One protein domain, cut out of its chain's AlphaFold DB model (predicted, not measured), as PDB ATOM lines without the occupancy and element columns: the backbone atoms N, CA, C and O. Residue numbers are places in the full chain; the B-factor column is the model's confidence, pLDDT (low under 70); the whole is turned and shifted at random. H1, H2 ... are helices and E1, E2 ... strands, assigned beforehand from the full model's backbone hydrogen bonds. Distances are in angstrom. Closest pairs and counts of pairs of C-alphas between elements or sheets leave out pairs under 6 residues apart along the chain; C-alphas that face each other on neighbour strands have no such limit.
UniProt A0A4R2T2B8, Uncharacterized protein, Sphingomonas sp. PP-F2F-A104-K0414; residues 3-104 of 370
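Overview. This is residues 3 to 104 of the 370 residues of an uncharacterized protein of Sphingomonas sp. PP-F2F-A104-K0414 (UniProt A0A4R2T2B8). One antiparallel sheet of four strands is covered on one face by two helices, H2 and H3, side by side, while its other face is bare; short H1 sits by the E1 edge, and residues 79 to 87 stick out as a loop before H3. The loops at Asp 36 and Asp 53 lie toward opposite ends of the long axis. The printed part has 102 residues, in the order E1 H1 H2 E2 E3 E4 H3; the sheet runs E1 E2 E3 E4, and the class is mixed. It is compact, with a radius of gyration of the C-alphas of 14.4 A and spans of 46 by 33 by 21 A.

Along the chain. E1, residues 3 to 5, begins at C-alpha 3 (82.652, 216.654, -1.108). H1 is residues 6 to 11 and H2 residues 17 to 30, 20.0 A long. E2 is residues 41 to 47, 19.8 A; E3 residues 58 to 66, 25.2 A; E4 residues 69 to 75, 19.6 A. H3, residues 89 to 104, 22.6 A, ends at C-alpha 104 (97.997, 225.072, -16.479).

Arrangement. E1 pairs with E2 through N 4 and O 44, 2.8 A. E2, E3 and E4 form a meander, each strand the antiparallel neighbour of the one before, with N 45 and O 60 at 2.7 A and N 61 and O 73 at 2.8 A. H1 only grazes the sheet. H2 and H3 are on the same face in two layers, helices over a sheet, at heights over the sheet of 9.7 A and 8.6 A. They touch, the closest C-alphas being those of Asp 18 and Ala 90, 5.8 A, at a shallow tilt of 18 degrees, the same way. In H1, H2 and H3 every O i to N i+4 pair is within hydrogen-bond range.

Size, cuts and confidence. The C-alphas of Asp 36 and Asp 53, the two farthest apart, are 46.7 A apart. The printed part has no cut. The link from E4 to H3 is long, 13 residues. Mean pLDDT of the printed part is 70.4; residues 34 to 40, 48 to 57 and 76 to 87 are among those under 70.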
ATOM      1  N   TYR A   3      82.521 215.934   0.161       74.44
ATOM      2  CA  TYR A   3      82.652 216.654  -1.108       74.44
ATOM      3  C   TYR A   3      81.294 217.169  -1.573       74.44
ATOM      4  O   TYR A   3      80.294 216.461  -1.465       74.44
ATOM      5  N   TRP A   4      81.289 218.372  -2.137       75.94
ATOM      6  CA  TRP A   4      80.147 218.963  -2.823       75.94
ATOM      7  C   TRP A   4      80.472 219.134  -4.309       75.94
ATOM      8  O   TRP A   4      81.555 219.595  -4.681       75.94
ATOM      9  N   THR A   5      79.527 218.739  -5.157       73.25
ATOM     10  CA  THR A   5      79.548 218.941  -6.609       73.25
ATOM     11  C   THR A   5      78.693 220.144  -7.007       73.25
ATOM     12  O   THR A   5      77.875 220.632  -6.224       73.25
ATOM     13  N   VAL A   6      78.811 220.582  -8.265       69.06
ATOM     14  CA  VAL A   6      77.946 221.620  -8.862       69.06
ATOM     15  C   VAL A   6      76.453 221.310  -8.656       69.06
ATOM     16  O   VAL A   6      75.661 222.206  -8.373       69.06
ATOM     17  N   ASN A   7      76.063 220.032  -8.749       71.69
ATOM     18  CA  ASN A   7      74.675 219.604  -8.563       71.69
ATOM     19  C   ASN A   7      74.225 219.703  -7.098       71.69
ATOM     20  O   ASN A   7      73.089 220.095  -6.837       71.69
ATOM     21  N   ASP A   8      75.113 219.395  -6.148       70.44
ATOM     22  CA  ASP A   8      74.823 219.512  -4.712       70.44
ATOM     23  C   ASP A   8      74.646 220.982  -4.308       70.44
ATOM     24  O   ASP A   8      73.741 221.330  -3.549       70.44
ATOM     25  N   LEU A   9      75.473 221.858  -4.884       68.44
ATOM     26  CA  LEU A   9      75.399 223.306  -4.705       68.44
ATOM     27  C   LEU A   9      74.123 223.898  -5.314       68.44
ATOM     28  O   LEU A   9      73.479 224.738  -4.688       68.44
ATOM     29  N   ALA A  10      73.713 223.428  -6.494       69.12
ATOM     30  CA  ALA A  10      72.466 223.850  -7.133       69.12
ATOM     31  C   ALA A  10      71.214 223.407  -6.352       69.12
ATOM     32  O   ALA A  10      70.197 224.100  -6.375       69.12
ATOM     33  N   ALA A  11      71.284 222.273  -5.644       75.00
ATOM     34  CA  ALA A  11      70.210 221.779  -4.782       75.00
ATOM     35  C   ALA A  11      70.110 222.527  -3.436       75.00
ATOM     36  O   ALA A  11      69.076 222.447  -2.774       75.00
ATOM     37  N   ASN A  12      71.148 223.284  -3.058       63.66
ATOM     38  CA  ASN A  12      71.191 224.184  -1.901       63.66
ATOM     39  C   ASN A  12      70.900 223.509  -0.539       63.66
ATOM     40  O   ASN A  12      70.323 224.125   0.357       63.66
ATOM     41  N   VAL A  13      71.282 222.236  -0.379       61.44
ATOM     42  CA  VAL A  13      71.067 221.462   0.859       61.44
ATOM     43  C   VAL A  13      72.360 221.410   1.682       61.44
ATOM     44  O   VAL A  13      73.337 220.800   1.253       61.44
ATOM     45  N   ASP A  14      72.359 222.032   2.868       73.19
ATOM     46  CA  ASP A  14      73.419 221.971   3.895       73.19
ATOM     47  C   ASP A  14      74.860 222.107   3.353       73.19
ATOM     48  O   ASP A  14      75.727 221.247   3.580       73.19
ATOM     49  N   VAL A  15      75.117 223.192   2.610       75.19
ATOM     50  CA  VAL A  15      76.456 223.544   2.114       75.19
ATOM     51  C   VAL A  15      77.014 224.752   2.878       75.19
ATOM     52  O   VAL A  15      76.334 225.778   2.953       75.19
ATOM     53  N   PRO A  16      78.239 224.678   3.438       81.56
ATOM     54  CA  PRO A  16      78.865 225.812   4.115       81.56
ATOM     55  C   PRO A  16      79.030 227.030   3.197       81.56
ATOM     56  O   PRO A  16      79.365 226.889   2.021       81.56
ATOM     57  N   TYR A  17      78.863 228.236   3.751       81.75
ATOM     58  CA  TYR A  17      78.994 229.492   3.001       81.75
ATOM     59  C   TYR A  17      80.355 229.626   2.299       81.75
ATOM     60  O   TYR A  17      80.412 230.007   1.131       81.75
ATOM     61  N   ASP A  18      81.437 229.235   2.971       80.25
ATOM     62  CA  ASP A  18      82.792 229.281   2.415       80.25
ATOM     63  C   ASP A  18      82.934 228.405   1.163       80.25
ATOM     64  O   ASP A  18      83.550 228.815   0.187       80.25
ATOM     65  N   VAL A  19      82.295 227.229   1.143       81.31
ATOM     66  CA  VAL A  19      82.293 226.319  -0.016       81.31
ATOM     67  C   VAL A  19      81.541 226.945  -1.192       81.31
ATOM     68  O   VAL A  19      82.007 226.872  -2.328       81.31
ATOM     69  N   ILE A  20      80.412 227.616  -0.928       82.62
ATOM     70  CA  ILE A  20      79.662 228.366  -1.949       82.62
ATOM     71  C   ILE A  20      80.531 229.495  -2.518       82.62
ATOM     72  O   ILE A  20      80.566 229.698  -3.733       82.62
ATOM     73  N   ARG A  21      81.257 230.214  -1.653       84.69
ATOM     74  CA  ARG A  21      82.141 231.315  -2.055       84.69
ATOM     75  C   ARG A  21      83.317 230.827  -2.899       84.69
ATOM     76  O   ARG A  21      83.578 231.418  -3.945       84.69
ATOM     77  N   VAL A  22      83.993 229.758  -2.479       83.62
ATOM     78  CA  VAL A  22      85.082 229.121  -3.238       83.62
ATOM     79  C   VAL A  22      84.566 228.679  -4.605       83.62
ATOM     80  O   VAL A  22      85.116 229.084  -5.625       83.62
ATOM     81  N   HIS A  23      83.439 227.966  -4.652       84.25
ATOM     82  CA  HIS A  23      82.844 227.522  -5.910       84.25
ATOM     83  C   HIS A  23      82.521 228.673  -6.866       84.25
ATOM     84  O   HIS A  23      82.862 228.608  -8.044       84.25
ATOM     85  N   ALA A  24      81.874 229.733  -6.375       84.38
ATOM     86  CA  ALA A  24      81.508 230.877  -7.204       84.38
ATOM     87  C   ALA A  24      82.738 231.577  -7.802       84.38
ATOM     88  O   ALA A  24      82.681 232.023  -8.945       84.38
ATOM     89  N   ASN A  25      83.848 231.662  -7.064       85.31
ATOM     90  CA  ASN A  25      85.083 232.248  -7.585       85.31
ATOM     91  C   ASN A  25      85.772 231.328  -8.594       85.31
ATOM     92  O   ASN A  25      86.140 231.795  -9.665       85.31
ATOM     93  N   ILE A  26      85.857 230.024  -8.321       83.88
ATOM     94  CA  ILE A  26      86.413 229.049  -9.270       83.88
ATOM     95  C   ILE A  26      85.620 229.042 -10.579       83.88
ATOM     96  O   ILE A  26      86.209 229.015 -11.659       83.88
ATOM     97  N   LEU A  27      84.286 229.105 -10.513       83.25
ATOM     98  CA  LEU A  27      83.460 229.232 -11.714       83.25
ATOM     99  C   LEU A  27      83.855 230.464 -12.529       83.25
ATOM    100  O   LEU A  27      84.072 230.347 -13.726       83.25
ATOM    101  N   ARG A  28      84.043 231.622 -11.889       83.38
ATOM    102  CA  ARG A  28      84.468 232.851 -12.582       83.38
ATOM    103  C   ARG A  28      85.870 232.744 -13.176       83.38
ATOM    104  O   ARG A  28      86.090 233.232 -14.279       83.38
ATOM    105  N   LEU A  29      86.798 232.097 -12.472       82.62
ATOM    106  CA  LEU A  29      88.148 231.832 -12.979       82.62
ATOM    107  C   LEU A  29      88.119 230.899 -14.202       82.62
ATOM    108  O   LEU A  29      88.913 231.058 -15.124       82.62
ATOM    109  N   THR A  30      87.172 229.959 -14.243       78.94
ATOM    110  CA  THR A  30      87.055 228.960 -15.319       78.94
ATOM    111  C   THR A  30      86.100 229.357 -16.454       78.94
ATOM    112  O   THR A  30      86.173 228.773 -17.532       78.94
ATOM    113  N   GLU A  31      85.253 230.376 -16.272       77.44
ATOM    114  CA  GLU A  31      84.267 230.870 -17.256       77.44
ATOM    115  C   GLU A  31      84.896 231.301 -18.591       77.44
ATOM    116  O   GLU A  31      84.259 231.180 -19.638       77.44
ATOM    117  N   ASN A  32      86.143 231.780 -18.562       66.62
ATOM    118  CA  ASN A  32      86.867 232.255 -19.746       66.62
ATOM    119  C   ASN A  32      87.781 231.196 -20.374       66.62
ATOM    120  O   ASN A  32      88.490 231.492 -21.337       66.62
ATOM    121  N   LEU A  33      87.796 229.972 -19.842       70.50
ATOM    122  CA  LEU A  33      88.534 228.882 -20.459       70.50
ATOM    123  C   LEU A  33      87.791 228.471 -21.731       70.50
ATOM    124  O   LEU A  33      86.770 227.787 -21.679       70.50
ATOM    125  N   GLU A  34      88.293 228.913 -22.886       57.09
ATOM    126  CA  GLU A  34      87.835 228.492 -24.216       57.09
ATOM    127  C   GLU A  34      88.221 227.025 -24.476       57.09
ATOM    128  O   GLU A  34      89.002 226.696 -25.363       57.09
ATOM    129  N   THR A  35      87.706 226.110 -23.661       54.69
ATOM    130  CA  THR A  35      87.904 224.676 -23.843       54.69
ATOM    131  C   THR A  35      86.715 224.093 -24.592       54.69
ATOM    132  O   THR A  35      85.573 224.212 -24.145       54.69
ATOM    133  N   ASP A  36      86.973 223.384 -25.693       50.78
ATOM    134  CA  ASP A  36      85.952 222.624 -26.438       50.78
ATOM    135  C   ASP A  36      85.224 221.573 -25.562       50.78
ATOM    136  O   ASP A  36      84.114 221.126 -25.873       50.78
ATOM    137  N   SER A  37      85.812 221.199 -24.422       48.22
ATOM    138  CA  SER A  37      85.208 220.381 -23.370       48.22
ATOM    139  C   SER A  37      84.307 221.222 -22.459       48.22
ATOM    140  O   SER A  37      84.738 221.776 -21.458       48.22
ATOM    141  N   LYS A  38      83.016 221.283 -22.793       50.06
ATOM    142  CA  LYS A  38      81.999 222.149 -22.166       50.06
ATOM    143  C   LYS A  38      81.706 221.992 -20.662       50.06
ATOM    144  O   LYS A  38      80.735 222.599 -20.215       50.06
ATOM    145  N   GLN A  39      82.447 221.224 -19.867       58.91
ATOM    146  CA  GLN A  39      82.193 221.133 -18.421       58.91
ATOM    147  C   GLN A  39      83.495 220.898 -17.656       58.91
ATOM    148  O   GLN A  39      83.980 219.770 -17.601       58.91
ATOM    149  N   CYS A  40      84.033 221.956 -17.041       66.31
ATOM    150  CA  CYS A  40      85.001 221.793 -15.963       66.31
ATOM    151  C   CYS A  40      84.289 221.111 -14.789       66.31
ATOM    152  O   CYS A  40      83.258 221.598 -14.314       66.31
ATOM    153  N   LEU A  41      84.795 219.959 -14.350       73.50
ATOM    154  CA  LEU A  41      84.249 219.285 -13.177       73.50
ATOM    155  C   LEU A  41      84.916 219.865 -11.934       73.50
ATOM    156  O   LEU A  41      86.120 219.718 -11.749       73.50
ATOM    157  N   ILE A  42      84.112 220.505 -11.087       78.56
ATOM    158  CA  ILE A  42      84.557 221.118  -9.837       78.56
ATOM    159  C   ILE A  42      84.016 220.276  -8.681       78.56
ATOM    160  O   ILE A  42      82.801 220.108  -8.529       78.56
ATOM    161  N   LYS A  43      84.921 219.742  -7.861       79.69
ATOM    162  CA  LYS A  43      84.600 219.127  -6.568       79.69
ATOM    163  C   LYS A  43      85.312 219.900  -5.475       79.69
ATOM    164  O   LYS A  43      86.517 220.100  -5.561       79.69
ATOM    165  N   ILE A  44      84.578 220.295  -4.443       78.38
ATOM    166  CA  ILE A  44      85.147 220.996  -3.291       78.38
ATOM    167  C   ILE A  44      84.873 220.151  -2.062       78.38
ATOM    168  O   ILE A  44      83.731 219.784  -1.798       78.38
ATOM    169  N   GLY A  45      85.929 219.805  -1.344       77.06
ATOM    170  CA  GLY A  45      85.898 219.165  -0.047       77.06
ATOM    171  C   GLY A  45      86.344 220.142   1.031       77.06
ATOM    172  O   GLY A  45      87.268 220.925   0.824       77.06
ATOM    173  N   LYS A  46      85.679 220.078   2.183       74.81
ATOM    174  CA  LYS A  46      86.130 220.699   3.433       74.81
ATOM    175  C   LYS A  46      86.156 219.603   4.493       74.81
ATOM    176  O   LYS A  46      85.215 218.801   4.579       74.81
ATOM    177  N   TYR A  47      87.234 219.524   5.254       72.50
ATOM    178  CA  TYR A  47      87.337 218.639   6.408       72.50
ATOM    179  C   TYR A  47      87.875 219.429   7.597       72.50
ATOM    180  O   TYR A  47      88.759 220.264   7.437       72.50
ATOM    181  N   VAL A  48      87.273 219.181   8.753       62.97
ATOM    182  CA  VAL A  48      87.745 219.616  10.065       62.97
ATOM    183  C   VAL A  48      88.176 218.323  10.733       62.97
ATOM    184  O   VAL A  48      87.386 217.373  10.719       62.97
ATOM    185  N   ASP A  49      89.419 218.241  11.192       55.28
ATOM    186  CA  ASP A  49      89.823 217.076  11.967       55.28
ATOM    187  C   ASP A  49      89.188 217.189  13.353       55.28
ATOM    188  O   ASP A  49      89.340 218.198  14.031       55.28
ATOM    189  N   ASP A  50      88.393 216.194  13.749       50.19
ATOM    190  CA  ASP A  50      87.658 216.203  15.027       50.19
ATOM    191  C   ASP A  50      88.580 215.814  16.214       50.19
ATOM    192  O   ASP A  50      88.110 215.396  17.278       50.19
ATOM    193  N   CYS A  51      89.900 215.901  16.030       46.03
ATOM    194  CA  CYS A  51      90.918 215.477  16.981       46.03
ATOM    195  C   CYS A  51      91.567 216.700  17.650       46.03
ATOM    196  O   CYS A  51      92.641 217.113  17.262       46.03
ATOM    197  N   GLU A  52      90.950 217.193  18.728       47.50
ATOM    198  CA  GLU A  52      91.386 218.336  19.564       47.50
ATOM    199  C   GLU A  52      90.830 219.712  19.135       47.50
ATOM    200  O   GLU A  52      90.614 220.005  17.965       47.50
ATOM    201  N   ASP A  53      90.514 220.541  20.138       48.19
ATOM    202  CA  ASP A  53      89.624 221.717  20.067       48.19
ATOM    203  C   ASP A  53      90.115 222.895  19.182       48.19
ATOM    204  O   ASP A  53      89.455 223.931  19.156       48.19
ATOM    205  N   ASP A  54      91.221 222.755  18.439       53.69
ATOM    206  CA  ASP A  54      91.843 223.825  17.635       53.69
ATOM    207  C   ASP A  54      92.457 223.328  16.299       53.69
ATOM    208  O   ASP A  54      93.388 223.947  15.775       53.69
ATOM    209  N   ASP A  55      91.964 222.230  15.712       54.62
ATOM    210  CA  ASP A  55      92.526 221.733  14.446       54.62
ATOM    211  C   ASP A  55      92.078 222.554  13.210       54.62
ATOM    212  O   ASP A  55      90.889 222.863  13.038       54.62
ATOM    213  N   PRO A  56      93.017 222.932  12.316       58.38
ATOM    214  CA  PRO A  56      92.742 223.815  11.190       58.38
ATOM    215  C   PRO A  56      91.871 223.138  10.135       58.38
ATOM    216  O   PRO A  56      92.009 221.955   9.816       58.38
ATOM    217  N   SER A  57      90.977 223.920   9.532       64.62
ATOM    218  CA  SER A  57      90.106 223.416   8.481       64.62
ATOM    219  C   SER A  57      90.874 223.329   7.157       64.62
ATOM    220  O   SER A  57      91.542 224.276   6.739       64.62
ATOM    221  N   VAL A  58      90.801 222.173   6.491       72.69
ATOM    222  CA  VAL A  58      91.489 221.930   5.214       72.69
ATOM    223  C   VAL A  58      90.474 221.977   4.078       72.69
ATOM    224  O   VAL A  58      89.489 221.225   4.060       72.69
ATOM    225  N   PHE A  59      90.731 222.842   3.097       76.88
ATOM    226  CA  PHE A  59      90.051 222.837   1.811       76.88
ATOM    227  C   PHE A  59      90.792 221.956   0.816       76.88
ATOM    228  O   PHE A  59      92.007 222.040   0.665       76.88
ATOM    229  N   ARG A  60      90.028 221.161   0.070       81.38
ATOM    230  CA  ARG A  60      90.513 220.416  -1.089       81.38
ATOM    231  C   ARG A  60      89.614 220.679  -2.281       81.38
ATOM    232  O   ARG A  60      88.441 220.320  -2.273       81.38
ATOM    233  N   VAL A  61      90.162 221.271  -3.323       80.56
ATOM    234  CA  VAL A  61      89.492 221.519  -4.594       80.56
ATOM    235  C   VAL A  61      90.049 220.543  -5.622       80.56
ATOM    236  O   VAL A  61      91.249 220.342  -5.709       80.56
ATOM    237  N   ILE A  62      89.181 219.912  -6.404       82.75
ATOM    238  CA  ILE A  62      89.573 219.068  -7.532       82.75
ATOM    239  C   ILE A  62      88.913 219.652  -8.777       82.75
ATOM    240  O   ILE A  62      87.681 219.657  -8.876       82.75
ATOM    241  N   LEU A  63      89.739 220.136  -9.705       80.00
ATOM    242  CA  LEU A  63      89.323 220.691 -10.990       80.00
ATOM    243  C   LEU A  63      89.715 219.743 -12.112       80.00
ATOM    244  O   LEU A  63      90.889 219.429 -12.268       80.00
ATOM    245  N   GLU A  64      88.762 219.313 -12.928       81.50
ATOM    246  CA  GLU A  64      89.071 218.663 -14.202       81.50
ATOM    247  C   GLU A  64      88.896 219.683 -15.331       81.50
ATOM    248  O   GLU A  64      87.768 220.054 -15.656       81.50
ATOM    249  N   LEU A  65      90.004 220.175 -15.892       79.25
ATOM    250  CA  LEU A  65      90.000 221.231 -16.922       79.25
ATOM    251  C   LEU A  65      89.788 220.683 -18.337       79.25
ATOM    252  O   LEU A  65      89.223 221.335 -19.209       79.25
ATOM    253  N   ALA A  66      90.257 219.463 -18.556       77.50
ATOM    254  CA  ALA A  66      90.060 218.662 -19.751       77.50
ATOM    255  C   ALA A  66      90.081 217.191 -19.315       77.50
ATOM    256  O   ALA A  66      90.606 216.906 -18.235       77.50
ATOM    257  N   PRO A  67      89.576 216.237 -20.121       79.75
ATOM    258  CA  PRO A  67      89.557 214.830 -19.732       79.75
ATOM    259  C   PRO A  67      90.920 214.359 -19.200       79.75
ATOM    260  O   PRO A  67      91.898 214.286 -19.954       79.75
ATOM    261  N   GLY A  68      90.991 213.997 -17.914       73.81
ATOM    262  CA  GLY A  68      92.192 213.532 -17.195       73.81
ATOM    263  C   GLY A  68      93.253 214.585 -16.844       73.81
ATOM    264  O   GLY A  68      94.258 214.231 -16.225       73.81
ATOM    265  N   VAL A  69      93.045 215.857 -17.195       80.88
ATOM    266  CA  VAL A  69      93.802 216.993 -16.640       80.88
ATOM    267  C   VAL A  69      93.114 217.380 -15.339       80.88
ATOM    268  O   VAL A  69      92.240 218.247 -15.313       80.88
ATOM    269  N   VAL A  70      93.462 216.653 -14.281       80.25
ATOM    270  CA  VAL A  70      92.911 216.850 -12.942       80.25
ATOM    271  C   VAL A  70      93.917 217.643 -12.120       80.25
ATOM    272  O   VAL A  70      95.052 217.205 -11.965       80.25
ATOM    273  N   LEU A  71      93.493 218.785 -11.593       77.56
ATOM    274  CA  LEU A  71      94.253 219.640 -10.692       77.56
ATOM    275  C   LEU A  71      93.643 219.543  -9.290       77.56
ATOM    276  O   LEU A  71      92.602 220.157  -9.029       77.56
ATOM    277  N   PRO A  72      94.223 218.730  -8.395       76.56
ATOM    278  CA  PRO A  72      93.955 218.837  -6.978       76.56
ATOM    279  C   PRO A  72      94.691 220.063  -6.433       76.56
ATOM    280  O   PRO A  72      95.875 220.248  -6.692       76.56
ATOM    281  N   VAL A  73      93.974 220.885  -5.682       77.25
ATOM    282  CA  VAL A  73      94.505 222.028  -4.944       77.25
ATOM    283  C   VAL A  73      94.073 221.854  -3.500       77.25
ATOM    284  O   VAL A  73      92.883 221.704  -3.219       77.25
ATOM    285  N   GLU A  74      95.030 221.832  -2.584       75.75
ATOM    286  CA  GLU A  74      94.780 221.702  -1.152       75.75
ATOM    287  C   GLU A  74      95.282 222.951  -0.431       75.75
ATOM    288  O   GLU A  74      96.330 223.493  -0.766       75.75
ATOM    289  N   TYR A  75      94.515 223.426   0.548       74.12
ATOM    290  CA  TYR A  75      94.887 224.559   1.386       74.12
ATOM    291  C   TYR A  75      94.425 224.303   2.823       74.12
ATOM    292  O   TYR A  75      93.229 224.144   3.075       74.12
ATOM    293  N   GLY A  76      95.373 224.254   3.759       66.88
ATOM    294  CA  GLY A  76      95.139 224.044   5.188       66.88
ATOM    295  C   GLY A  76      96.462 224.030   5.963       66.88
ATOM    296  O   GLY A  76      97.492 223.623   5.430       66.88
ATOM    297  N   MET A  77      96.468 224.543   7.194       56.59
ATOM    298  CA  MET A  77      97.702 224.762   7.958       56.59
ATOM    299  C   MET A  77      98.297 223.464   8.532       56.59
ATOM    300  O   MET A  77      97.824 222.954   9.536       56.59
ATOM    301  N   ALA A  78      99.422 223.019   7.976       47.09
ATOM    302  CA  ALA A  78     100.531 222.467   8.770       47.09
ATOM    303  C   ALA A  78     101.815 223.312   8.613       47.09
ATOM    304  O   ALA A  78     102.650 223.342   9.514       47.09
ATOM    305  N   ASP A  79     101.931 224.088   7.526       42.69
ATOM    306  CA  ASP A  79     103.156 224.827   7.184       42.69
ATOM    307  C   ASP A  79     103.124 226.338   7.484       42.69
ATOM    308  O   ASP A  79     104.139 227.009   7.303       42.69
ATOM    309  N   CYS A  80     102.013 226.914   7.966       43.12
ATOM    310  CA  CYS A  80     101.924 228.368   8.217       43.12
ATOM    311  C   CYS A  80     102.043 228.776   9.701       43.12
ATOM    312  O   CYS A  80     101.584 229.851  10.092       43.12
ATOM    313  N   LEU A  81     102.741 227.976  10.523       39.56
ATOM    314  CA  LEU A  81     103.149 228.321  11.901       39.56
ATOM    315  C   LEU A  81     104.274 229.382  11.942       39.56
ATOM    316  O   LEU A  81     105.301 229.217  12.601       39.56
ATOM    317  N   GLY A  82     104.077 230.491  11.234       37.59
ATOM    318  CA  GLY A  82     104.966 231.644  11.211       37.59
ATOM    319  C   GLY A  82     104.169 232.931  11.029       37.59
ATOM    320  O   GLY A  82     103.795 233.261   9.914       37.59
ATOM    321  N   GLU A  83     103.924 233.612  12.151       39.94
ATOM    322  CA  GLU A  83     103.591 235.040  12.318       39.94
ATOM    323  C   GLU A  83     102.529 235.670  11.376       39.94
ATOM    324  O   GLU A  83     102.789 235.961  10.215       39.94
ATOM    325  N   ASP A  84     101.369 236.029  11.949       41.12
ATOM    326  CA  ASP A  84     100.448 237.092  11.485       41.12
ATOM    327  C   ASP A  84      99.663 236.920  10.162       41.12
ATOM    328  O   ASP A  84      99.405 237.897   9.455       41.12
ATOM    329  N   TRP A  85      99.142 235.728   9.852       41.44
ATOM    330  CA  TRP A  85      98.224 235.560   8.708       41.44
ATOM    331  C   TRP A  85      96.792 235.237   9.148       41.44
ATOM    332  O   TRP A  85      96.364 234.090   9.150       41.44
ATOM    333  N   GLN A  86      95.999 236.276   9.438       47.69
ATOM    334  CA  GLN A  86      94.527 236.206   9.398       47.69
ATOM    335  C   GLN A  86      94.031 236.175   7.938       47.69
ATOM    336  O   GLN A  86      93.225 237.012   7.523       47.69
ATOM    337  N   ARG A  87      94.556 235.265   7.108       55.84
ATOM    338  CA  ARG A  87      94.021 235.074   5.757       55.84
ATOM    339  C   ARG A  87      92.816 234.152   5.869       55.84
ATOM    340  O   ARG A  87      92.915 233.058   6.408       55.84
ATOM    341  N   ASP A  88      91.672 234.625   5.394       72.50
ATOM    342  CA  ASP A  88      90.459 233.824   5.279       72.50
ATOM    343  C   ASP A  88      90.762 232.563   4.444       72.50
ATOM    344  O   ASP A  88      91.184 232.677   3.291       72.50
ATOM    345  N   GLU A  89      90.584 231.374   5.028       74.31
ATOM    346  CA  GLU A  89      90.953 230.076   4.436       74.31
ATOM    347  C   GLU A  89      90.344 229.866   3.045       74.31
ATOM    348  O   GLU A  89      90.986 229.332   2.138       74.31
ATOM    349  N   ALA A  90      89.112 230.347   2.845       77.12
ATOM    350  CA  ALA A  90      88.453 230.260   1.555       77.12
ATOM    351  C   ALA A  90      89.068 231.213   0.523       77.12
ATOM    352  O   ALA A  90      88.990 230.929  -0.664       77.12
ATOM    353  N   GLN A  91      89.667 232.337   0.931       82.94
ATOM    354  CA  GLN A  91      90.448 233.166   0.008       82.94
ATOM    355  C   GLN A  91      91.796 232.511  -0.303       82.94
ATOM    356  O   GLN A  91      92.197 232.507  -1.459       82.94
ATOM    357  N   GLY A  92      92.448 231.900   0.693       80.50
ATOM    358  CA  GLY A  92      93.698 231.164   0.495       80.50
ATOM    359  C   GLY A  92      93.582 230.082  -0.579       80.50
ATOM    360  O   GLY A  92      94.346 230.091  -1.536       80.50
ATOM    361  N   VAL A  93      92.560 229.220  -0.501       83.19
ATOM    362  CA  VAL A  93      92.351 228.188  -1.533       83.19
ATOM    363  C   VAL A  93      91.973 228.764  -2.903       83.19
ATOM    364  O   VAL A  93      92.307 228.168  -3.922       83.19
ATOM    365  N   ILE A  94      91.282 229.910  -2.962       84.56
ATOM    366  CA  ILE A  94      90.983 230.582  -4.239       84.56
ATOM    367  C   ILE A  94      92.282 231.058  -4.895       84.56
ATOM    368  O   ILE A  94      92.460 230.823  -6.086       84.56
ATOM    369  N   ASP A  95      93.176 231.675  -4.121       84.38
ATOM    370  CA  ASP A  95      94.458 232.182  -4.616       84.38
ATOM    371  C   ASP A  95      95.352 231.026  -5.118       84.38
ATOM    372  O   ASP A  95      95.956 231.129  -6.184       84.38
ATOM    373  N   GLU A  96      95.383 229.888  -4.407       83.75
ATOM    374  CA  GLU A  96      96.100 228.680  -4.857       83.75
ATOM    375  C   GLU A  96      95.504 228.095  -6.146       83.75
ATOM    376  O   GLU A  96      96.231 227.676  -7.048       83.75
ATOM    377  N   VAL A  97      94.171 228.090  -6.272       83.56
ATOM    378  CA  VAL A  97      93.508 227.669  -7.513       83.56
ATOM    379  C   VAL A  97      93.864 228.604  -8.666       83.56
ATOM    380  O   VAL A  97      94.158 228.119  -9.755       83.56
ATOM    381  N   GLU A  98      93.842 229.920  -8.454       85.69
ATOM    382  CA  GLU A  98      94.228 230.904  -9.469       85.69
ATOM    383  C   GLU A  98      95.676 230.678  -9.927       85.69
ATOM    384  O   GLU A  98      95.913 230.542 -11.126       85.69
ATOM    385  N   SER A  99      96.613 230.492  -8.990       82.56
ATOM    386  CA  SER A  99      98.013 230.175  -9.306       82.56
ATOM    387  C   SER A  99      98.151 228.880 -10.117       82.56
ATOM    388  O   SER A  99      98.865 228.841 -11.119       82.56
ATOM    389  N   ALA A 100      97.440 227.815  -9.732       79.38
ATOM    390  CA  ALA A 100      97.471 226.545 -10.456       79.38
ATOM    391  C   ALA A 100      96.873 226.658 -11.872       79.38
ATOM    392  O   ALA A 100      97.342 226.006 -12.813       79.38
ATOM    393  N   LEU A 101      95.836 227.483 -12.048       81.06
ATOM    394  CA  LEU A 101      95.248 227.769 -13.356       81.06
ATOM    395  C   LEU A 101      96.207 228.572 -14.239       81.06
ATOM    396  O   LEU A 101      96.379 228.208 -15.402       81.06
ATOM    397  N   ASP A 102      96.867 229.598 -13.703       81.50
ATOM    398  CA  ASP A 102      97.838 230.414 -14.443       81.50
ATOM    399  C   ASP A 102      98.983 229.571 -15.022       81.50
ATOM    400  O   ASP A 102      99.426 229.803 -16.151       81.50
ATOM    401  N   GLU A 103      99.415 228.533 -14.304       77.81
ATOM    402  CA  GLU A 103     100.404 227.580 -14.811       77.81
ATOM    403  C   GLU A 103      99.817 226.624 -15.869       77.81
ATOM    404  O   GLU A 103     100.493 226.263 -16.842       77.81
ATOM    405  N   CYS A 104      98.560 226.187 -15.704       77.75
ATOM    406  CA  CYS A 104      97.997 225.072 -16.479       77.75
ATOM    407  C   CYS A 104      97.343 225.497 -17.780       77.75
ATOM    408  O   CYS A 104      97.472 224.807 -18.796       77.75
TER     409      CYS A 104